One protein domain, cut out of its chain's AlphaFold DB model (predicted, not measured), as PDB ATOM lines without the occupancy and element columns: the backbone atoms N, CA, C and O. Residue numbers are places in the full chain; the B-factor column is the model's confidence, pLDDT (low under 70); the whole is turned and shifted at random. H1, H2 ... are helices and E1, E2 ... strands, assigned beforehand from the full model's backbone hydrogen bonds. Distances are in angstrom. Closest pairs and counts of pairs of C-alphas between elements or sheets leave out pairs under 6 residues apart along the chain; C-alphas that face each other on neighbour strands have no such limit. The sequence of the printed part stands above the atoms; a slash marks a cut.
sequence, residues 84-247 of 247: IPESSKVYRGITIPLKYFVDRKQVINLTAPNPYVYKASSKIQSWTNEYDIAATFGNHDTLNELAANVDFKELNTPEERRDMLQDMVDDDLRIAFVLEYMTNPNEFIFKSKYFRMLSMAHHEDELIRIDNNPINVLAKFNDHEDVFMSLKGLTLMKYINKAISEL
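AT A GLANCE: This is residues 84 to 247 of the 247 residues of an uncharacterized protein of Spirochaetes bacterium (UniProt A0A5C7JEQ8). An elongated domain in which a strongly twisted sheet of four strands, E1, E4, E6 and E2, lies between two different ends: at one end E3 and E5 form a small sheet partly face to face with it, with H5 beyond, and at the other H6 crosses H3 and H4, with H1 near H4. The two sheets make a loose sandwich, two sheets face to face, their strands crossed at 86 degrees, and H2 packs on E1. The printed part has 164 residues, with six named helices and six named strands in the order E1 H1 E2 E3 H2 H3 H4 E4 H5 E5 E6 H6, class mixed, helices and strands. Both sheets, in the orders E1 - E4 - E6 - E2 and E3 - E5, are antiparallel. The whole is compact, with a radius of gyration of the C-alphas of 17.5 A and spans of 55 by 29 by 24 A.

IN THESE COORDINATES: E1, residues 89 to 97, begins at C-alpha 89 (44.748, 34.098, 22.812), is 24.0 A long and bends by 57 degrees at residue 93. H1 is residues 98 to 103, E2 114 to 118, E3 124 to 128, H2 131 to 136 and H3 141 to 149. H4, residues 158 to 170, is 18.4 A long, and E4, residues 174 to 182, 24.5 A. H5 is residues 192 to 199, E5 206 to 210 and E6 215 to 221, 18.0 A long. H6, residues 231 to 245, is 21.5 A long and ends at C-alpha 245 (59.607, 40.868, -3.452).

HOW THE PARTS SIT: E1 is an edge strand beside E4, with N 90 and O 181 2.8 A apart. E4 and E6 have N 180 and O 218 at 2.7 A, and E6 and E2 have N 116 and O 217 at 3.0 A. H2 is on this sheet at a height of 7.3 A, only just over E1 alone, with 2 C-alphas falling on E4. The closest C-alphas of E1 and E3 are those of Arg 92 and Trp 127, 5.1 A apart. E3 and E5 have N 207 and O 127 at 2.7 A. H6 touches H3 with residues 232 to 236 alone, about perpendicular at 88 degrees, the closest C-alphas being those of Asn 144 and Gly 233, 4.7 A apart. It touches H4 with residues 239 to 244 alone, about perpendicular at 74 degrees, closest at Arg 161 and Ala 243, 5.4 A between C-alphas. H1 and H4 only just touch, with 3 pairs of C-alphas within 8 A, the closest those of Lys 99 and Val 169, 5.3 A apart. Every O i to N i+4 pair is within hydrogen-bond range in H1, H2, H4 and H6, against 4 of 5 in H3 and 2 of 4 in H5.

THE WHOLE: The two C-alphas farthest apart are those of Thr 157 and Met 197, at 56.5 A. The printed part has no cut and no long link. Mean pLDDT of the printed part is 85.2; residues 84 to 86, 122 to 124 and 189 to 206 are under 70.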
ATOM      1  N   ILE A  84      43.185  38.212  37.011       60.81
ATOM      2  CA  ILE A  84      44.197  37.689  36.092       60.81
ATOM      3  C   ILE A  84      43.472  36.936  34.973       60.81
ATOM      4  O   ILE A  84      42.852  35.897  35.230       60.81
ATOM      5  N   PRO A  85      43.529  37.432  33.725       63.78
ATOM      6  CA  PRO A  85      43.029  36.658  32.608       63.78
ATOM      7  C   PRO A  85      43.835  35.366  32.491       63.78
ATOM      8  O   PRO A  85      45.056  35.346  32.665       63.78
ATOM      9  N   GLU A  86      43.134  34.269  32.209       68.12
ATOM     10  CA  GLU A  86      43.784  33.006  31.871       68.12
ATOM     11  C   GLU A  86      44.708  33.230  30.678       68.12
ATOM     12  O   GLU A  86      44.392  34.049  29.809       68.12
ATOM     13  N   SER A  87      45.838  32.515  30.643       77.50
ATOM     14  CA  SER A  87      46.729  32.518  29.479       77.50
ATOM     15  C   SER A  87      45.935  32.032  28.273       77.50
ATOM     16  O   SER A  87      45.647  30.844  28.131       77.50
ATOM     17  N   SER A  88      45.516  32.978  27.449       83.44
ATOM     18  CA  SER A  88      44.582  32.782  26.354       83.44
ATOM     19  C   SER A  88      44.986  33.678  25.196       83.44
ATOM     20  O   SER A  88      45.692  34.678  25.366       83.44
ATOM     21  N   LYS A  89      44.579  33.270  23.997       90.19
ATOM     22  CA  LYS A  89      44.748  34.098  22.812       90.19
ATOM     23  C   LYS A  89      43.754  35.245  22.863       90.19
ATOM     24  O   LYS A  89      42.589  35.040  23.195       90.19
ATOM     25  N   VAL A  90      44.238  36.424  22.511       90.12
ATOM     26  CA  VAL A  90      43.442  37.632  22.347       90.12
ATOM     27  C   VAL A  90      43.757  38.295  21.023       90.12
ATOM     28  O   VAL A  90      44.855  38.154  20.474       90.12
ATOM     29  N   TYR A  91      42.773  39.031  20.534       91.12
ATOM     30  CA  TYR A  91      42.704  39.561  19.195       91.12
ATOM     31  C   TYR A  91      42.397  41.052  19.203       91.12
ATOM     32  O   TYR A  91      41.717  41.560  20.096       91.12
ATOM     33  N   ARG A  92      42.916  41.760  18.200       88.00
ATOM     34  CA  ARG A  92      42.620  43.179  17.978       88.00
ATOM     35  C   ARG A  92      42.640  43.496  16.488       88.00
ATOM     36  O   ARG A  92      43.654  43.253  15.832       88.00
ATOM     37  N   GLY A  93      41.549  44.055  15.974       88.56
ATOM     38  CA  GLY A  93      41.487  44.608  14.622       88.56
ATOM     39  C   GLY A  93      42.278  45.909  14.532       88.56
ATOM     40  O   GLY A  93      42.172  46.765  15.410       88.56
ATOM     41  N   ILE A  94      43.121  46.038  13.505       88.62
ATOM     42  CA  ILE A  94      43.861  47.268  13.201       88.62
ATOM     43  C   ILE A  94      44.040  47.439  11.691       88.62
ATOM     44  O   ILE A  94      43.924  46.487  10.919       88.62
ATOM     45  N   THR A  95      44.458  48.632  11.272       90.62
ATOM     46  CA  THR A  95      45.070  48.847   9.957       90.62
ATOM     47  C   THR A  95      46.572  49.103  10.102       90.62
ATOM     48  O   THR A  95      47.017  49.875  10.957       90.62
ATOM     49  N   ILE A  96      47.382  48.432   9.280       92.56
ATOM     50  CA  ILE A  96      48.845  48.569   9.255       92.56
ATOM     51  C   ILE A  96      49.236  49.332   7.983       92.56
ATOM     52  O   ILE A  96      48.811  48.924   6.900       92.56
ATOM     53  N   PRO A  97      50.049  50.404   8.074       93.88
ATOM     54  CA  PRO A  97      50.497  51.140   6.895       93.88
ATOM     55  C   PRO A  97      51.394  50.261   6.020       93.88
ATOM     56  O   PRO A  97      52.305  49.595   6.522       93.88
ATOM     57  N   LEU A  98      51.184  50.299   4.704       96.12
ATOM     58  CA  LEU A  98      51.949  49.547   3.707       96.12
ATOM     59  C   LEU A  98      53.454  49.799   3.842       96.12
ATOM     60  O   LEU A  98      54.259  48.868   3.754       96.12
ATOM     61  N   LYS A  99      53.825  51.039   4.179       96.38
ATOM     62  CA  LYS A  99      55.199  51.444   4.483       96.38
ATOM     63  C   LYS A  99      55.914  50.500   5.457       96.38
ATOM     64  O   LYS A  99      57.093  50.216   5.271       96.38
ATOM     65  N   TYR A 100      55.213  49.964   6.464       95.62
ATOM     66  CA  TYR A 100      55.794  49.026   7.432       95.62
ATOM     67  C   TYR A 100      56.405  47.792   6.753       95.62
ATOM     68  O   TYR A 100      57.481  47.336   7.159       95.62
ATOM     69  N   PHE A 101      55.698  47.249   5.759       96.56
ATOM     70  CA  PHE A 101      56.069  46.044   5.023       96.56
ATOM     71  C   PHE A 101      57.159  46.339   3.994       96.56
ATOM     72  O   PHE A 101      58.123  45.580   3.891       96.56
ATOM     73  N   VAL A 102      57.050  47.479   3.307       97.06
ATOM     74  CA  VAL A 102      58.041  47.968   2.337       97.06
ATOM     75  C   VAL A 102      59.397  48.200   3.003       97.06
ATOM     76  O   VAL A 102      60.391  47.609   2.583       97.06
ATOM     77  N   ASP A 103      59.435  48.957   4.104       95.56
ATOM     78  CA  ASP A 103      60.673  49.271   4.834       95.56
ATOM     79  C   ASP A 103      61.384  48.004   5.354       95.56
ATOM     80  O   ASP A 103      62.601  47.994   5.549       95.56
ATOM     81  N   ARG A 104      60.631  46.920   5.582       94.94
ATOM     82  CA  ARG A 104      61.146  45.623   6.055       94.94
ATOM     83  C   ARG A 104      61.362  44.596   4.949       94.94
ATOM     84  O   ARG A 104      61.797  43.489   5.261       94.94
ATOM     85  N   LYS A 105      61.045  44.925   3.693       96.06
ATOM     86  CA  LYS A 105      61.022  43.973   2.569       96.06
ATOM     87  C   LYS A 105      60.219  42.703   2.893       96.06
ATOM     88  O   LYS A 105      60.605  41.587   2.548       96.06
ATOM     89  N   GLN A 106      59.117  42.873   3.620       95.44
ATOM     90  CA  GLN A 106      58.298  41.783   4.137       95.44
ATOM     91  C   GLN A 106      57.038  41.638   3.287       95.44
ATOM     92  O   GLN A 106      56.138  42.467   3.357       95.44
ATOM     93  N   VAL A 107      56.960  40.562   2.507       96.25
ATOM     94  CA  VAL A 107      55.749  40.210   1.752       96.25
ATOM     95  C   VAL A 107      54.602  39.910   2.725       96.25
ATOM     96  O   VAL A 107      54.806  39.262   3.752       96.25
ATOM     97  N   ILE A 108      53.392  40.357   2.393       96.38
ATOM     98  CA  ILE A 108      52.191  40.150   3.202       96.38
ATOM     99  C   ILE A 108      51.589  38.791   2.854       96.38
ATOM    100  O   ILE A 108      51.010  38.602   1.782       96.38
ATOM    101  N   ASN A 109      51.682  37.828   3.766       94.81
ATOM    102  CA  ASN A 109      50.975  36.566   3.599       94.81
ATOM    103  C   ASN A 109      49.462  36.774   3.809       94.81
ATOM    104  O   ASN A 109      49.046  37.261   4.858       94.81
ATOM    105  N   LEU A 110      48.663  36.427   2.793       94.31
ATOM    106  CA  LEU A 110      47.206  36.605   2.794       94.31
ATOM    107  C   LEU A 110      46.452  35.443   3.456       94.31
ATOM    108  O   LEU A 110      45.256  35.560   3.671       94.31
ATOM    109  N   THR A 111      47.121  34.321   3.743       91.69
ATOM    110  CA  THR A 111      46.493  33.117   4.316       91.69
ATOM    111  C   THR A 111      47.018  32.781   5.706       91.69
ATOM    112  O   THR A 111      46.261  32.321   6.558       91.69
ATOM    113  N   ALA A 112      48.308  33.011   5.956       93.56
ATOM    114  CA  ALA A 112      48.942  32.771   7.245       93.56
ATOM    115  C   ALA A 112      49.335  34.089   7.936       93.56
ATOM    116  O   ALA A 112      49.652  35.066   7.254       93.56
ATOM    117  N   PRO A 113      49.367  34.128   9.279       95.56
ATOM    118  CA  PRO A 113      49.797  35.314  10.007       95.56
ATOM    119  C   PRO A 113      51.260  35.688   9.746       95.56
ATOM    120  O   PRO A 113      52.131  34.831   9.593       95.56
ATOM    121  N   ASN A 114      51.533  36.989   9.767       94.06
ATOM    122  CA  ASN A 114      52.856  37.576   9.595       94.06
ATOM    123  C   ASN A 114      53.408  38.040  10.954       94.06
ATOM    124  O   ASN A 114      52.651  38.610  11.739       94.06
ATOM    125  N   PRO A 115      54.709  37.880  11.250       95.62
ATOM    126  CA  PRO A 115      55.311  38.523  12.413       95.62
ATOM    127  C   PRO A 115      55.180  40.047  12.318       95.62
ATOM    128  O   PRO A 115      55.468  40.634  11.269       95.62
ATOM    129  N   TYR A 116      54.764  40.684  13.409       95.94
ATOM    130  CA  TYR A 116      54.550  42.126  13.465       95.94
ATOM    131  C   TYR A 116      54.952  42.693  14.829       95.94
ATOM    132  O   TYR A 116      54.669  42.104  15.871       95.94
ATOM    133  N   VAL A 117      55.623  43.849  14.821       95.19
ATOM    134  CA  VAL A 117      55.919  44.604  16.044       95.19
ATOM    135  C   VAL A 117      54.836  45.656  16.214       95.19
ATOM    136  O   VAL A 117      54.878  46.712  15.580       95.19
ATOM    137  N   TYR A 118      53.869  45.364  17.077       92.31
ATOM    138  CA  TYR A 118      52.792  46.292  17.379       92.31
ATOM    139  C   TYR A 118      53.256  47.332  18.394       92.31
ATOM    140  O   TYR A 118      53.722  46.999  19.484       92.31
ATOM    141  N   LYS A 119      53.102  48.606  18.030       87.06
ATOM    142  CA  LYS A 119      53.345  49.751  18.905       87.06
ATOM    143  C   LYS A 119      52.031  50.492  19.105       87.06
ATOM    144  O   LYS A 119      51.559  51.173  18.199       87.06
ATOM    145  N   ALA A 120      51.460  50.361  20.295       78.06
ATOM    146  CA  ALA A 120      50.232  51.055  20.637       78.06
ATOM    147  C   ALA A 120      50.465  52.567  20.778       78.06
ATOM    148  O   ALA A 120      51.482  53.004  21.324       78.06
ATOM    149  N   SER A 121      49.502  53.363  20.314       72.12
ATOM    150  CA  SER A 121      49.445  54.807  20.564       72.12
ATOM    151  C   SER A 121      49.074  55.104  22.021       72.12
ATOM    152  O   SER A 121      49.679  55.977  22.643       72.12
ATOM    153  N   SER A 122      48.141  54.328  22.586       66.19
ATOM    154  CA  SER A 122      47.646  54.476  23.957       66.19
ATOM    155  C   SER A 122      48.162  53.390  24.905       66.19
ATOM    156  O   SER A 122      48.422  52.246  24.523       66.19
ATOM    157  N   LYS A 123      48.292  53.759  26.187       66.19
ATOM    158  CA  LYS A 123      48.632  52.841  27.286       66.19
ATOM    159  C   LYS A 123      47.526  51.855  27.600       66.19
ATOM    160  O   LYS A 123      47.841  50.798  28.130       66.19
ATOM    161  N   ILE A 124      46.283  52.206  27.309       61.44
ATOM    162  CA  ILE A 124      45.133  51.341  27.530       61.44
ATOM    163  C   ILE A 124      44.625  50.928  26.152       61.44
ATOM    164  O   ILE A 124      44.415  51.778  25.291       61.44
ATOM    165  N   GLN A 125      44.495  49.625  25.921       71.19
ATOM    166  CA  GLN A 125      43.988  49.063  24.672       71.19
ATOM    167  C   GLN A 125      42.903  48.042  24.971       71.19
ATOM    168  O   GLN A 125      43.090  47.187  25.840       71.19
ATOM    169  N   SER A 126      41.840  48.084  24.177       77.75
ATOM    170  CA  SER A 126      40.864  47.004  24.101       77.75
ATOM    171  C   SER A 126      41.363  45.857  23.210       77.75
ATOM    172  O   SER A 126      41.978  46.062  22.159       77.75
ATOM    173  N   TRP A 127      41.150  44.636  23.664       84.00
ATOM    174  CA  TRP A 127      41.394  43.390  22.950       84.00
ATOM    175  C   TRP A 127      40.183  42.494  23.179       84.00
ATOM    176  O   TRP A 127      39.448  42.706  24.127       84.00
ATOM    177  N   THR A 128      39.980  41.459  22.381       82.75
ATOM    178  CA  THR A 128      38.893  40.491  22.594       82.75
ATOM    179  C   THR A 128      39.440  39.074  22.553       82.75
ATOM    180  O   THR A 128      40.456  38.812  21.919       82.75
ATOM    181  N   ASN A 129      38.811  38.136  23.249       84.69
ATOM    182  CA  ASN A 129      39.119  36.711  23.105       84.69
ATOM    183  C   ASN A 129      38.464  36.084  21.858       84.69
ATOM    184  O   ASN A 129      38.699  34.906  21.586       84.69
ATOM    185  N   GLU A 130      37.685  36.849  21.089       85.00
ATOM    186  CA  GLU A 130      36.982  36.386  19.895       85.00
ATOM    187  C   GLU A 130      37.573  36.994  18.620       85.00
ATOM    188  O   GLU A 130      37.626  38.212  18.441       85.00
ATOM    189  N   TYR A 131      38.015  36.129  17.706       89.00
ATOM    190  CA  TYR A 131      38.572  36.562  16.425       89.00
ATOM    191  C   TYR A 131      37.536  37.308  15.577       89.00
ATOM    192  O   TYR A 131      37.860  38.357  15.028       89.00
ATOM    193  N   ASP A 132      36.307  36.789  15.498       87.62
ATOM    194  CA  ASP A 132      35.255  37.327  14.628       87.62
ATOM    195  C   ASP A 132      34.881  38.753  15.049       87.62
ATOM    196  O   ASP A 132      34.830  39.649  14.211       87.62
ATOM    197  N   ILE A 133      34.768  39.004  16.361       82.50
ATOM    198  CA  ILE A 133      34.588  40.355  16.905       82.50
ATOM    199  C   ILE A 133      35.752  41.252  16.470       82.50
ATOM    200  O   ILE A 133      35.517  42.280  15.839       82.50
ATOM    201  N   ALA A 134      37.008  40.862  16.729       85.31
ATOM    202  CA  ALA A 134      38.175  41.668  16.359       85.31
ATOM    203  C   ALA A 134      38.255  41.961  14.854       85.31
ATOM    204  O   ALA A 134      38.687  43.046  14.464       85.31
ATOM    205  N   ALA A 135      37.853  41.005  14.015       87.44
ATOM    206  CA  ALA A 135      37.879  41.133  12.566       87.44
ATOM    207  C   ALA A 135      36.936  42.225  12.049       87.44
ATOM    208  O   ALA A 135      37.229  42.829  11.021       87.44
ATOM    209  N   THR A 136      35.862  42.551  12.769       81.81
ATOM    210  CA  THR A 136      34.966  43.651  12.376       81.81
ATOM    211  C   THR A 136      35.586  45.045  12.549       81.81
ATOM    212  O   THR A 136      35.158  45.990  11.890       81.81
ATOM    213  N   PHE A 137      36.649  45.191  13.352       74.12
ATOM    214  CA  PHE A 137      37.261  46.487  13.694       74.12
ATOM    215  C   PHE A 137      38.371  46.942  12.726       74.12
ATOM    216  O   PHE A 137      39.342  47.597  13.107       74.12
ATOM    217  N   GLY A 138      38.242  46.611  11.443       71.06
ATOM    218  CA  GLY A 138      39.118  47.106  10.384       71.06
ATOM    219  C   GLY A 138      38.622  46.671   9.012       71.06
ATOM    220  O   GLY A 138      38.329  45.496   8.813       71.06
ATOM    221  N   ASN A 139      38.550  47.602   8.060       80.69
ATOM    222  CA  ASN A 139      38.035  47.336   6.719       80.69
ATOM    223  C   ASN A 139      39.077  47.592   5.619       80.69
ATOM    224  O   ASN A 139      40.153  48.140   5.863       80.69
ATOM    225  N   HIS A 140      38.748  47.163   4.402       88.12
ATOM    226  CA  HIS A 140      39.599  47.319   3.219       88.12
ATOM    227  C   HIS A 140      39.048  48.358   2.240       88.12
ATOM    228  O   HIS A 140      39.323  48.273   1.044       88.12
ATOM    229  N   ASP A 141      38.270  49.333   2.714       87.44
ATOM    230  CA  ASP A 141      37.585  50.291   1.839       87.44
ATOM    231  C   ASP A 141      38.591  51.099   1.015       87.44
ATOM    232  O   ASP A 141      38.528  51.083  -0.212       87.44
ATOM    233  N   THR A 142      39.613  51.670   1.659       88.06
ATOM    234  CA  THR A 142      40.686  52.412   0.974       88.06
ATOM    235  C   THR A 142      41.437  51.546  -0.041       88.06
ATOM    236  O   THR A 142      41.715  51.983  -1.156       88.06
ATOM    237  N   LEU A 143      41.736  50.288   0.303       91.69
ATOM    238  CA  LEU A 143      42.386  49.351  -0.617       91.69
ATOM    239  C   LEU A 143      41.499  49.066  -1.838       91.69
ATOM    240  O   LEU A 143      41.991  49.018  -2.967       91.69
ATOM    241  N   ASN A 144      40.199  48.866  -1.622       93.00
ATOM    242  CA  ASN A 144      39.232  48.607  -2.683       93.00
ATOM    243  C   ASN A 144      39.055  49.824  -3.601       93.00
ATOM    244  O   ASN A 144      39.018  49.658  -4.821       93.00
ATOM    245  N   GLU A 145      38.979  51.026  -3.032       91.62
ATOM    246  CA  GLU A 145      38.884  52.289  -3.767       91.62
ATOM    247  C   GLU A 145      40.117  52.523  -4.642       91.62
ATOM    248  O   GLU A 145      39.983  52.770  -5.843       91.62
ATOM    249  N   LEU A 146      41.322  52.356  -4.088       90.69
ATOM    250  CA  LEU A 146      42.560  52.455  -4.863       90.69
ATOM    251  C   LEU A 146      42.599  51.409  -5.975       90.69
ATOM    252  O   LEU A 146      42.835  51.736  -7.138       90.69
ATOM    253  N   ALA A 147      42.288  50.152  -5.654       93.00
ATOM    254  CA  ALA A 147      42.290  49.079  -6.637       93.00
ATOM    255  C   ALA A 147      41.287  49.301  -7.778       93.00
ATOM    256  O   ALA A 147      41.513  48.819  -8.890       93.00
ATOM    257  N   ALA A 148      40.185  50.019  -7.540       92.81
ATOM    258  CA  ALA A 148      39.217  50.352  -8.579       92.81
ATOM    259  C   ALA A 148      39.831  51.227  -9.686       92.81
ATOM    260  O   ALA A 148      39.489  51.018 -10.857       92.81
ATOM    261  N   ASN A 149      40.760  52.112  -9.312       89.88
ATOM    262  CA  ASN A 149      41.406  53.101 -10.178       89.88
ATOM    263  C   ASN A 149      42.699  52.601 -10.844       89.88
ATOM    264  O   ASN A 149      43.189  53.244 -11.766       89.88
ATOM    265  N   VAL A 150      43.237  51.453 -10.422       90.31
ATOM    266  CA  VAL A 150      44.449  50.865 -11.013       90.31
ATOM    267  C   VAL A 150      44.131  50.165 -12.341       90.31
ATOM    268  O   VAL A 150      43.270  49.275 -12.398       90.31
ATOM    269  N   ASP A 151      44.874  50.503 -13.403       91.06
ATOM    270  CA  ASP A 151      44.945  49.681 -14.615       91.06
ATOM    271  C   ASP A 151      46.038  48.614 -14.471       91.06
ATOM    272  O   ASP A 151      47.215  48.822 -14.757       91.06
ATOM    273  N   PHE A 152      45.639  47.417 -14.043       91.06
ATOM    274  CA  PHE A 152      46.562  46.293 -13.847       91.06
ATOM    275  C   PHE A 152      47.303  45.862 -15.122       91.06
ATOM    276  O   PHE A 152      48.301  45.143 -15.026       91.06
ATOM    277  N   LYS A 153      46.835  46.270 -16.311       89.12
ATOM    278  CA  LYS A 153      47.538  46.002 -17.571       89.12
ATOM    279  C   LYS A 153      48.809  46.826 -17.715       89.12
ATOM    280  O   LYS A 153      49.654  46.432 -18.510       89.12
ATOM    281  N   GLU A 154      48.951  47.915 -16.970       88.12
ATOM    282  CA  GLU A 154      50.126  48.790 -16.988       88.12
ATOM    283  C   GLU A 154      51.181  48.377 -15.949       88.12
ATOM    284  O   GLU A 154      52.209  49.021 -15.829       88.12
ATOM    285  N   LEU A 155      50.971  47.283 -15.205       90.12
ATOM    286  CA  LEU A 155      51.875  46.830 -14.136       90.12
ATOM    287  C   LEU A 155      52.733  45.619 -14.547       90.12
ATOM    288  O   LEU A 155      52.999  44.708 -13.746       90.12
ATOM    289  N   ASN A 156      53.140  45.552 -15.815       88.12
ATOM    290  CA  ASN A 156      53.793  44.366 -16.378       88.12
ATOM    291  C   ASN A 156      55.284  44.295 -16.031       88.12
ATOM    292  O   ASN A 156      55.822  43.198 -15.838       88.12
ATOM    293  N   THR A 157      55.942  45.434 -15.856       93.56
ATOM    294  CA  THR A 157      57.370  45.531 -15.529       93.56
ATOM    295  C   THR A 157      57.611  45.701 -14.020       93.56
ATOM    296  O   THR A 157      56.707  46.114 -13.290       93.56
ATOM    297  N   PRO A 158      58.790  45.305 -13.501       95.00
ATOM    298  CA  PRO A 158      59.169  45.582 -12.112       95.00
ATOM    299  C   PRO A 158      59.192  47.075 -11.780       95.00
ATOM    300  O   PRO A 158      58.801  47.455 -10.683       95.00
ATOM    301  N   GLU A 159      59.626  47.915 -12.717       95.50
ATOM    302  CA  GLU A 159      59.686  49.368 -12.555       95.50
ATOM    303  C   GLU A 159      58.289  49.959 -12.322       95.50
ATOM    304  O   GLU A 159      58.065  50.566 -11.281       95.50
ATOM    305  N   GLU A 160      57.315  49.652 -13.189       94.62
ATOM    306  CA  GLU A 160      55.919  50.107 -13.036       94.62
ATOM    307  C   GLU A 160      55.306  49.663 -11.695       94.62
ATOM    308  O   GLU A 160      54.564  50.399 -11.046       94.62
ATOM    309  N   ARG A 161      55.633  48.445 -11.239       95.44
ATOM    310  CA  ARG A 161      55.168  47.934  -9.942       95.44
ATOM    311  C   ARG A 161      55.805  48.647  -8.754       95.44
ATOM    312  O   ARG A 161      55.142  48.793  -7.729       95.44
ATOM    313  N   ARG A 162      57.076  49.041  -8.860       94.88
ATOM    314  CA  ARG A 162      57.769  49.804  -7.814       94.88
ATOM    315  C   ARG A 162      57.239  51.229  -7.730       94.88
ATOM    316  O   ARG A 162      57.032  51.688  -6.615       94.88
ATOM    317  N   ASP A 163      56.969  51.866  -8.865       94.38
ATOM    318  CA  ASP A 163      56.384  53.209  -8.905       94.38
ATOM    319  C   ASP A 163      54.991  53.201  -8.254       94.38
ATOM    320  O   ASP A 163      54.753  53.940  -7.305       94.38
ATOM    321  N   MET A 164      54.131  52.241  -8.622       94.75
ATOM    322  CA  MET A 164      52.838  52.028  -7.954       94.75
ATOM    323  C   MET A 164      52.990  51.798  -6.438       94.75
ATOM    324  O   MET A 164      52.211  52.318  -5.642       94.75
ATOM    325  N   LEU A 165      53.969  50.987  -6.022       96.06
ATOM    326  CA  LEU A 165      54.214  50.719  -4.604       96.06
ATOM    327  C   LEU A 165      54.642  51.991  -3.858       96.06
ATOM    328  O   LEU A 165      54.224  52.182  -2.719       96.06
ATOM    329  N   GLN A 166      55.464  52.834  -4.487       95.50
ATOM    330  CA  GLN A 166      55.924  54.100  -3.928       95.50
ATOM    331  C   GLN A 166      54.763  55.085  -3.775       95.50
ATOM    332  O   GLN A 166      54.576  55.602  -2.675       95.50
ATOM    333  N   ASP A 167      53.927  55.243  -4.804       94.19
ATOM    334  CA  ASP A 167      52.733  56.094  -4.750       94.19
ATOM    335  C   ASP A 167      51.805  55.674  -3.596       94.19
ATOM    336  O   ASP A 167      51.381  56.492  -2.787       94.19
ATOM    337  N   MET A 168      51.568  54.366  -3.428       94.75
ATOM    338  CA  MET A 168      50.733  53.844  -2.334       94.75
ATOM    339  C   MET A 168      51.351  54.027  -0.943       94.75
ATOM    340  O   MET A 168      50.626  54.087   0.052       94.75
ATOM    341  N   VAL A 169      52.681  54.056  -0.845       95.56
ATOM    342  CA  VAL A 169      53.378  54.378   0.405       95.56
ATOM    343  C   VAL A 169      53.244  55.863   0.723       95.56
ATOM    344  O   VAL A 169      53.032  56.201   1.889       95.56
ATOM    345  N   ASP A 170      53.351  56.723  -0.286       93.50
ATOM    346  CA  ASP A 170      53.238  58.174  -0.137       93.50
ATOM    347  C   ASP A 170      51.798  58.603   0.200       93.50
ATOM    348  O   ASP A 170      51.609  59.513   1.008       93.50
ATOM    349  N   ASP A 171      50.799  57.867  -0.293       91.31
ATOM    350  CA  ASP A 171      49.375  58.038   0.035       91.31
ATOM    351  C   ASP A 171      48.957  57.424   1.398       91.31
ATOM    352  O   ASP A 171      47.776  57.434   1.746       91.31
ATOM    353  N   ASP A 172      49.897  56.883   2.186       91.62
ATOM    354  CA  ASP A 172      49.650  56.161   3.453       91.62
ATOM    355  C   ASP A 172      48.591  55.050   3.323       91.62
ATOM    356  O   ASP A 172      47.714  54.909   4.177       91.62
ATOM    357  N   LEU A 173      48.656  54.217   2.276       93.56
ATOM    358  CA  LEU A 173      47.760  53.064   2.169       93.56
ATOM    359  C   LEU A 173      47.894  52.175   3.413       93.56
ATOM    360  O   LEU A 173      48.963  51.627   3.696       93.56
ATOM    361  N   ARG A 174      46.788  51.972   4.134       91.44
ATOM    362  CA  ARG A 174      46.713  51.083   5.301       91.44
ATOM    363  C   ARG A 174      45.859  49.868   4.975       91.44
ATOM    364  O   ARG A 174      44.798  49.977   4.373       91.44
ATOM    365  N   ILE A 175      46.334  48.700   5.388       93.56
ATOM    366  CA  ILE A 175      45.718  47.405   5.089       93.56
ATOM    367  C   ILE A 175      45.179  46.824   6.394       93.56
ATOM    368  O   ILE A 175      45.867  46.904   7.415       93.56
ATOM    369  N   ALA A 176      43.973  46.253   6.388       94.38
ATOM    370  CA  ALA A 176      43.377  45.689   7.597       94.38
ATOM    371  C   ALA A 176      43.976  44.325   7.979       94.38
ATOM    372  O   ALA A 176      44.154  43.429   7.145       94.38
ATOM    373  N   PHE A 177      44.250  44.167   9.273       95.00
ATOM    374  CA  PHE A 177      44.762  42.953   9.897       95.00
ATOM    375  C   PHE A 177      44.064  42.700  11.233       95.00
ATOM    376  O   PHE A 177      43.620  43.626  11.909       95.00
ATOM    377  N   VAL A 178      44.066  41.440  11.654       94.88
ATOM    378  CA  VAL A 178      43.750  41.034  13.022       94.88
ATOM    379  C   VAL A 178      45.042  40.604  13.700       94.88
ATOM    380  O   VAL A 178      45.735  39.694  13.237       94.88
ATOM    381  N   LEU A 179      45.394  41.282  14.788       95.38
ATOM    382  CA  LEU A 179      46.512  40.894  15.638       95.38
ATOM    383  C   LEU A 179      46.115  39.714  16.516       95.38
ATOM    384  O   LEU A 179      45.001  39.682  17.016       95.38
ATOM    385  N   GLU A 180      47.047  38.802  16.760       95.69
ATOM    386  CA  GLU A 180      46.960  37.729  17.744       95.69
ATOM    387  C   GLU A 180      48.092  37.901  18.763       95.69
ATOM    388  O   GLU A 180      49.272  38.017  18.404       95.69
ATOM    389  N   TYR A 181      47.725  37.901  20.043       94.69
ATOM    390  CA  TYR A 181      48.653  37.976  21.163       94.69
ATOM    391  C   TYR A 181      48.224  37.046  22.301       94.69
ATOM    392  O   TYR A 181      47.072  36.624  22.375       94.69
ATOM    393  N   MET A 182      49.160  36.708  23.185       92.38
ATOM    394  CA  MET A 182      48.868  35.924  24.384       92.38
ATOM    395  C   MET A 182      48.709  36.859  25.573       92.38
ATOM    396  O   MET A 182      49.578  37.697  25.833       92.38
ATOM    397  N   THR A 183      47.624  36.687  26.322       87.38
ATOM    398  CA  THR A 183      47.434  37.411  27.577       87.38
ATOM    399  C   THR A 183      48.559  37.094  28.553       87.38
ATOM    400  O   THR A 183      49.122  35.998  28.595       87.38
ATOM    401  N   ASN A 184      48.882  38.079  29.381       85.75
ATOM    402  CA  ASN A 184      49.778  37.889  30.502       85.75
ATOM    403  C   ASN A 184      49.330  38.773  31.676       85.75
ATOM    404  O   ASN A 184      48.813  39.871  31.449       85.75
ATOM    405  N   PRO A 185      49.535  38.328  32.926       76.19
ATOM    406  CA  PRO A 185      49.071  39.043  34.118       76.19
ATOM    407  C   PRO A 185      49.758  40.397  34.336       76.19
ATOM    408  O   PRO A 185      49.297  41.195  35.148       76.19
ATOM    409  N   ASN A 186      50.881  40.652  33.657       79.81
ATOM    410  CA  ASN A 186      51.610  41.908  33.797       79.81
ATOM    411  C   ASN A 186      51.025  43.008  32.918       79.81
ATOM    412  O   ASN A 186      51.221  44.180  33.227       79.81
ATOM    413  N   GLU A 187      50.330  42.662  31.840       80.19
ATOM    414  CA  GLU A 187      49.834  43.614  30.848       80.19
ATOM    415  C   GLU A 187      48.313  43.636  30.783       80.19
ATOM    416  O   GLU A 187      47.747  44.714  30.641       80.19
ATOM    417  N   PHE A 188      47.650  42.492  30.934       78.38
ATOM    418  CA  PHE A 188      46.201  42.384  30.808       78.38
ATOM    419  C   PHE A 188      45.508  42.331  32.160       78.38
ATOM    420  O   PHE A 188      45.993  41.706  33.104       78.38
ATOM    421  N   ILE A 189      44.337  42.955  32.216       67.25
ATOM    422  CA  ILE A 189      43.453  42.945  33.374       67.25
ATOM    423  C   ILE A 189      42.038  42.533  32.959       67.25
ATOM    424  O   ILE A 189      41.631  42.782  31.825       67.25
ATOM    425  N   PHE A 190      41.307  41.961  33.922       61.19
ATOM    426  CA  PHE A 190      39.924  41.484  33.809       61.19
ATOM    427  C   PHE A 190      39.707  40.304  32.848       61.19
ATOM    428  O   PHE A 190      40.301  40.204  31.779       61.19
ATOM    429  N   LYS A 191      38.800  39.395  33.229       59.22
ATOM    430  CA  LYS A 191      38.214  38.420  32.296       59.22
ATOM    431  C   LYS A 191      37.050  39.088  31.557       59.22
ATOM    432  O   LYS A 191      36.223  39.723  32.214       59.22
ATOM    433  N   SER A 192      36.952  38.880  30.244       58.22
ATOM    434  CA  SER A 192      35.918  39.457  29.361       58.22
ATOM    435  C   SER A 192      34.501  39.374  29.936       58.22
ATOM    436  O   SER A 192      33.788  40.373  30.000       58.22
ATOM    437  N   LYS A 193      34.141  38.222  30.519       56.53
ATOM    438  CA  LYS A 193      32.837  38.000  31.168       56.53
ATOM    439  C   LYS A 193      32.464  39.029  32.248       56.53
ATOM    440  O   LYS A 193      31.285  39.312  32.425       56.53
ATOM    441  N   TYR A 194      33.437  39.564  32.993       54.53
ATOM    442  CA  TYR A 194      33.187  40.565  34.038       54.53
ATOM    443  C   TYR A 194      33.128  41.977  33.459       54.53
ATOM    444  O   TYR A 194      32.410  42.819  33.992       54.53
ATOM    445  N   PHE A 195      33.832  42.224  32.352       51.62
ATOM    446  CA  PHE A 195      33.757  43.493  31.640       51.62
ATOM    447  C   PHE A 195      32.416  43.660  30.920       51.62
ATOM    448  O   PHE A 195      31.770  44.693  31.039       51.62
ATOM    449  N   ARG A 196      31.890  42.587  30.330       50.16
ATOM    450  CA  ARG A 196      30.534  42.548  29.767       50.16
ATOM    451  C   ARG A 196      29.433  42.895  30.778       50.16
ATOM    452  O   ARG A 196      28.394  43.450  30.422       50.16
ATOM    453  N   MET A 197      29.646  42.592  32.063       48.44
ATOM    454  CA  MET A 197      28.729  43.008  33.134       48.44
ATOM    455  C   MET A 197      28.761  44.523  33.392       48.44
ATOM    456  O   MET A 197      27.825  45.038  33.999       48.44
ATOM    457  N   LEU A 198      29.811  45.229  32.957       43.91
ATOM    458  CA  LEU A 198      29.993  46.673  33.124       43.91
ATOM    459  C   LEU A 198      29.304  47.485  32.025       43.91
ATOM    460  O   LEU A 198      28.708  48.515  32.340       43.91
ATOM    461  N   SER A 199      29.355  47.042  30.767       43.41
ATOM    462  CA  SER A 199      29.051  47.923  29.629       43.41
ATOM    463  C   SER A 199      27.631  47.837  29.067       43.41
ATOM    464  O   SER A 199      27.246  48.682  28.267       43.41
ATOM    465  N   MET A 200      26.799  46.872  29.488       44.19
ATOM    466  CA  MET A 200      25.459  46.597  28.915       44.19
ATOM    467  C   MET A 200      25.419  46.331  27.395       44.19
ATOM    468  O   MET A 200      24.361  45.952  26.888       44.19
ATOM    469  N   ALA A 201      26.522  46.499  26.669       44.47
ATOM    470  CA  ALA A 201      26.612  46.242  25.249       44.47
ATOM    471  C   ALA A 201      26.716  44.733  25.019       44.47
ATOM    472  O   ALA A 201      27.525  44.025  25.620       44.47
ATOM    473  N   HIS A 202      25.864  44.206  24.144       41.72
ATOM    474  CA  HIS A 202      25.802  42.773  23.860       41.72
ATOM    475  C   HIS A 202      27.011  42.240  23.067       41.72
ATOM    476  O   HIS A 202      27.062  41.035  22.827       41.72
ATOM    477  N   HIS A 203      27.962  43.105  22.702       46.16
ATOM    478  CA  HIS A 203      29.057  42.830  21.767       46.16
ATOM    479  C   HIS A 203      30.454  42.831  22.411       46.16
ATOM    480  O   HIS A 203      31.444  42.675  21.709       46.16
ATOM    481  N   GLU A 204      30.553  43.007  23.728       52.44
ATOM    482  CA  GLU A 204      31.830  43.336  24.365       52.44
ATOM    483  C   GLU A 204      32.361  42.191  25.233       52.44
ATOM    484  O   GLU A 204      32.224  42.184  26.458       52.44
ATOM    485  N   ASP A 205      33.002  41.216  24.590       61.44
ATOM    486  CA  ASP A 205      33.883  40.252  25.258       61.44
ATOM    487  C   ASP A 205      35.333  40.786  25.291       61.44
ATOM    488  O   ASP A 205      36.294  40.161  24.837       61.44
ATOM    489  N   GLU A 206      35.487  41.991  25.844       66.75
ATOM    490  CA  GLU A 206      36.745  42.739  25.813       66.75
ATOM    491  C   GLU A 206      37.656  42.471  27.024       66.75
ATOM    492  O   GLU A 206      37.223  42.335  28.170       66.75
ATOM    493  N   LEU A 207      38.960  42.418  26.768       73.94
ATOM    494  CA  LEU A 207      40.048  42.409  27.730       73.94
ATOM    495  C   LEU A 207      40.847  43.699  27.590       73.94
ATOM    496  O   LEU A 207      41.169  44.138  26.486       73.94
ATOM    497  N   ILE A 208      41.252  44.268  28.722       73.50
ATOM    498  CA  ILE A 208      41.983  45.533  28.732       73.50
ATOM    499  C   ILE A 208      43.471  45.270  28.942       73.50
ATOM    500  O   ILE A 208      43.888  44.731  29.970       73.50
ATOM    501  N   ARG A 209      44.293  45.697  27.980       77.62
ATOM    502  CA  ARG A 209      45.754  45.742  28.106       77.62
ATOM    503  C   ARG A 209      46.188  47.119  28.608       77.62
ATOM    504  O   ARG A 209      45.882  48.122  27.972       77.62
ATOM    505  N   ILE A 210      46.933  47.169  29.714       72.62
ATOM    506  CA  ILE A 210      47.536  48.378  30.298       72.62
ATOM    507  C   ILE A 210      49.065  48.320  30.165       72.62
ATOM    508  O   ILE A 210      49.778  48.053  31.142       72.62
ATOM    509  N   ASP A 211      49.548  48.563  28.948       72.25
ATOM    510  CA  ASP A 211      50.948  48.814  28.590       72.25
ATOM    511  C   ASP A 211      51.009  49.344  27.142       72.25
ATOM    512  O   ASP A 211      50.286  48.842  26.292       72.25
ATOM    513  N   ASN A 212      51.865  50.318  26.822       76.25
ATOM    514  CA  ASN A 212      52.126  50.764  25.443       76.25
ATOM    515  C   ASN A 212      53.524  50.399  24.920       76.25
ATOM    516  O   ASN A 212      53.900  50.833  23.828       76.25
ATOM    517  N   ASN A 213      54.295  49.609  25.667       84.69
ATOM    518  CA  ASN A 213      55.550  49.071  25.167       84.69
ATOM    519  C   ASN A 213      55.302  48.233  23.901       84.69
ATOM    520  O   ASN A 213      54.295  47.509  23.841       84.69
ATOM    521  N   PRO A 214      56.196  48.323  22.896       91.25
ATOM    522  CA  PRO A 214      56.095  47.506  21.697       91.25
ATOM    523  C   PRO A 214      56.071  46.014  22.033       91.25
ATOM    524  O   PRO A 214      56.876  45.550  22.842       91.25
ATOM    525  N   ILE A 215      55.183  45.269  21.379       93.69
ATOM    526  CA  ILE A 215      55.053  43.817  21.543       93.69
ATOM    527  C   ILE A 215      55.190  43.098  20.208       93.69
ATOM    528  O   ILE A 215      54.798  43.610  19.160       93.69
ATOM    529  N   ASN A 216      55.742  41.888  20.264       95.94
ATOM    530  CA  ASN A 216      55.751  40.978  19.127       95.94
ATOM    531  C   ASN A 216      54.420  40.229  19.089       95.94
ATOM    532  O   ASN A 216      54.054  39.562  20.057       95.94
ATOM    533  N   VAL A 217      53.724  40.335  17.964       96.38
ATOM    534  CA  VAL A 217      52.424  39.709  17.719       96.38
ATOM    535  C   VAL A 217      52.433  39.014  16.363       96.38
ATOM    536  O   VAL A 217      53.341  39.205  15.545       96.38
ATOM    537  N   LEU A 218      51.404  38.213  16.113       97.50
ATOM    538  CA  LEU A 218      51.107  37.704  14.781       97.50
ATOM    539  C   LEU A 218      49.994  38.559  14.170       97.50
ATOM    540  O   LEU A 218      48.965  38.749  14.796       97.50
ATOM    541  N   ALA A 219      50.190  39.084  12.964       96.94
ATOM    542  CA  ALA A 219      49.190  39.853  12.230       96.94
ATOM    543  C   ALA A 219      48.630  39.004  11.084       96.94
ATOM    544  O   ALA A 219      49.324  38.740  10.095       96.94
ATOM    545  N   LYS A 220      47.381  38.554  11.213       96.50
ATOM    546  CA  LYS A 220      46.660  37.849  10.151       96.50
ATOM    547  C   LYS A 220      45.982  38.869   9.239       96.50
ATOM    548  O   LYS A 220      45.330  39.784   9.733       96.50
ATOM    549  N   PHE A 221      46.163  38.737   7.925       95.69
ATOM    550  CA  PHE A 221      45.428  39.549   6.953       95.69
ATOM    551  C   PHE A 221      43.924  39.378   7.180       95.69
ATOM    552  O   PHE A 221      43.470  38.252   7.377       95.69
ATOM    553  N   ASN A 222      43.172  40.480   7.208       94.06
ATOM    554  CA  ASN A 222      41.756  40.405   7.535       94.06
ATOM    555  C   ASN A 222      40.948  39.915   6.324       94.06
ATOM    556  O   ASN A 222      40.625  40.693   5.431       94.06
ATOM    557  N   ASP A 223      40.681  38.614   6.276       90.25
ATOM    558  CA  ASP A 223      39.921  37.921   5.232       90.25
ATOM    559  C   ASP A 223      38.529  37.466   5.702       90.25
ATOM    560  O   ASP A 223      37.930  36.581   5.095       90.25
ATOM    561  N   HIS A 224      38.037  38.039   6.803       92.19
ATOM    562  CA  HIS A 224      36.754  37.681   7.405       92.19
ATOM    563  C   HIS A 224      35.575  37.986   6.470       92.19
ATOM    564  O   HIS A 224      35.607  38.962   5.723       92.19
ATOM    565  N   GLU A 225      34.518  37.169   6.520       87.00
ATOM    566  CA  GLU A 225      33.386  37.259   5.584       87.00
ATOM    567  C   GLU A 225      32.610  38.581   5.677       87.00
ATOM    568  O   GLU A 225      32.146  39.091   4.658       87.00
ATOM    569  N   ASP A 226      32.558  39.175   6.870       85.31
ATOM    570  CA  ASP A 226      31.945  40.491   7.098       85.31
ATOM    571  C   ASP A 226      32.822  41.673   6.647       85.31
ATOM    572  O   ASP A 226      32.387  42.825   6.682       85.31
ATOM    573  N   VAL A 227      34.059  41.421   6.208       85.31
ATOM    574  CA  VAL A 227      34.993  42.457   5.762       85.31
ATOM    575  C   VAL A 227      35.118  42.404   4.247       85.31
ATOM    576  O   VAL A 227      35.774  41.538   3.668       85.31
ATOM    577  N   PHE A 228      34.490  43.368   3.575       87.75
ATOM    578  CA  PHE A 228      34.416  43.366   2.120       87.75
ATOM    579  C   PHE A 228      35.797  43.517   1.455       87.75
ATOM    580  O   PHE A 228      36.477  44.540   1.572       87.75
ATOM    581  N   MET A 229      36.178  42.511   0.667       91.88
ATOM    582  CA  MET A 229      37.352  42.518  -0.206       91.88
ATOM    583  C   MET A 229      36.910  42.345  -1.657       91.88
ATOM    584  O   MET A 229      36.384  41.300  -2.047       91.88
ATOM    585  N   SER A 230      37.165  43.346  -2.494       93.81
ATOM    586  CA  SER A 230      36.869  43.246  -3.921       93.81
ATOM    587  C   SER A 230      37.889  42.359  -4.652       93.81
ATOM    588  O   SER A 230      39.055  42.248  -4.267       93.81
ATOM    589  N   LEU A 231      37.488  41.772  -5.786       94.00
ATOM    590  CA  LEU A 231      38.400  41.036  -6.681       94.00
ATOM    591  C   LEU A 231      39.584  41.893  -7.152       94.00
ATOM    592  O   LEU A 231      40.705  41.392  -7.291       94.00
ATOM    593  N   LYS A 232      39.339  43.187  -7.392       95.75
ATOM    594  CA  LYS A 232      40.390  44.144  -7.739       95.75
ATOM    595  C   LYS A 232      41.308  44.405  -6.544       95.75
ATOM    596  O   LYS A 232      42.516  44.352  -6.731       95.75
ATOM    597  N   GLY A 233      40.769  44.591  -5.337       95.44
ATOM    598  CA  GLY A 233      41.548  44.743  -4.099       95.44
ATOM    599  C   GLY A 233      42.474  43.553  -3.850       95.44
ATOM    600  O   GLY A 233      43.677  43.717  -3.656       95.44
ATOM    601  N   LEU A 234      41.955  42.332  -4.002       94.88
ATOM    602  CA  LEU A 234      42.764  41.118  -3.901       94.88
ATOM    603  C   LEU A 234      43.841  41.038  -4.995       94.88
ATOM    604  O   LEU A 234      44.955  40.575  -4.746       94.88
ATOM    605  N   THR A 235      43.523  41.469  -6.217       95.69
ATOM    606  CA  THR A 235      44.510  41.556  -7.303       95.69
ATOM    607  C   THR A 235      45.602  42.560  -6.959       95.69
ATOM    608  O   THR A 235      46.780  42.223  -7.070       95.69
ATOM    609  N   LEU A 236      45.236  43.740  -6.460       95.88
ATOM    610  CA  LEU A 236      46.185  44.757  -6.031       95.88
ATOM    611  C   LEU A 236      47.130  44.230  -4.946       95.88
ATOM    612  O   LEU A 236      48.342  44.375  -5.086       95.88
ATOM    613  N   MET A 237      46.624  43.500  -3.950       96.50
ATOM    614  CA  MET A 237      47.471  42.854  -2.936       96.50
ATOM    615  C   MET A 237      48.521  41.908  -3.536       96.50
ATOM    616  O   MET A 237      49.652  41.848  -3.051       96.50
ATOM    617  N   LYS A 238      48.197  41.186  -4.618       95.38
ATOM    618  CA  LYS A 238      49.172  40.331  -5.319       95.38
ATOM    619  C   LYS A 238      50.265  41.155  -6.001       95.38
ATOM    620  O   LYS A 238      51.427  40.755  -5.955       95.38
ATOM    621  N   TYR A 239      49.909  42.286  -6.608       96.12
ATOM    622  CA  TYR A 239      50.876  43.196  -7.228       96.12
ATOM    623  C   TYR A 239      51.754  43.894  -6.188       96.12
ATOM    624  O   TYR A 239      52.966  43.923  -6.379       96.12
ATOM    625  N   ILE A 240      51.184  44.348  -5.067       96.75
ATOM    626  CA  ILE A 240      51.929  44.882  -3.917       96.75
ATOM    627  C   ILE A 240      52.956  43.855  -3.430       96.75
ATOM    628  O   ILE A 240      54.143  44.152  -3.333       96.75
ATOM    629  N   ASN A 241      52.529  42.613  -3.188       96.94
ATOM    630  CA  ASN A 241      53.425  41.547  -2.744       96.94
ATOM    631  C   ASN A 241      54.541  41.248  -3.749       96.94
ATOM    632  O   ASN A 241      55.691  41.044  -3.355       96.94
ATOM    633  N   LYS A 242      54.211  41.243  -5.044       96.38
ATOM    634  CA  LYS A 242      55.197  41.076  -6.110       96.38
ATOM    635  C   LYS A 242      56.204  42.231  -6.111       96.38
ATOM    636  O   LYS A 242      57.400  41.966  -6.123       96.38
ATOM    637  N   ALA A 243      55.738  43.473  -6.008       96.94
ATOM    638  CA  ALA A 243      56.589  44.657  -5.943       96.94
ATOM    639  C   ALA A 243      57.535  44.615  -4.731       96.94
ATOM    640  O   ALA A 243      58.733  44.812  -4.891       96.94
ATOM    641  N   ILE A 244      57.031  44.264  -3.538       96.75
ATOM    642  CA  ILE A 244      57.854  44.111  -2.324       96.75
ATOM    643  C   ILE A 244      58.945  43.052  -2.524       96.75
ATOM    644  O   ILE A 244      60.082  43.261  -2.113       96.75
ATOM    645  N   SER A 245      58.623  41.925  -3.170       95.75
ATOM    646  CA  SER A 245      59.607  40.868  -3.452       95.75
ATOM    647  C   SER A 245      60.695  41.280  -4.455       95.75
ATOM    648  O   SER A 245      61.720  40.610  -4.558       95.75
ATOM    649  N   GLU A 246      60.472  42.373  -5.187       94.19
ATOM    650  CA  GLU A 246      61.382  42.929  -6.188       94.19
ATOM    651  C   GLU A 246      62.269  44.064  -5.625       94.19
ATOM    652  O   GLU A 246      63.097  44.586  -6.375       94.19
ATOM    653  N   LEU A 247      62.122  44.455  -4.347       89.69
ATOM    654  CA  LEU A 247      62.925  45.492  -3.663       89.69
ATOM    655  C   LEU A 247      64.279  44.988  -3.144       89.69
ATOM    656  O   LEU A 247      65.284  45.727  -3.243       89.69
TER     657      LEU A 247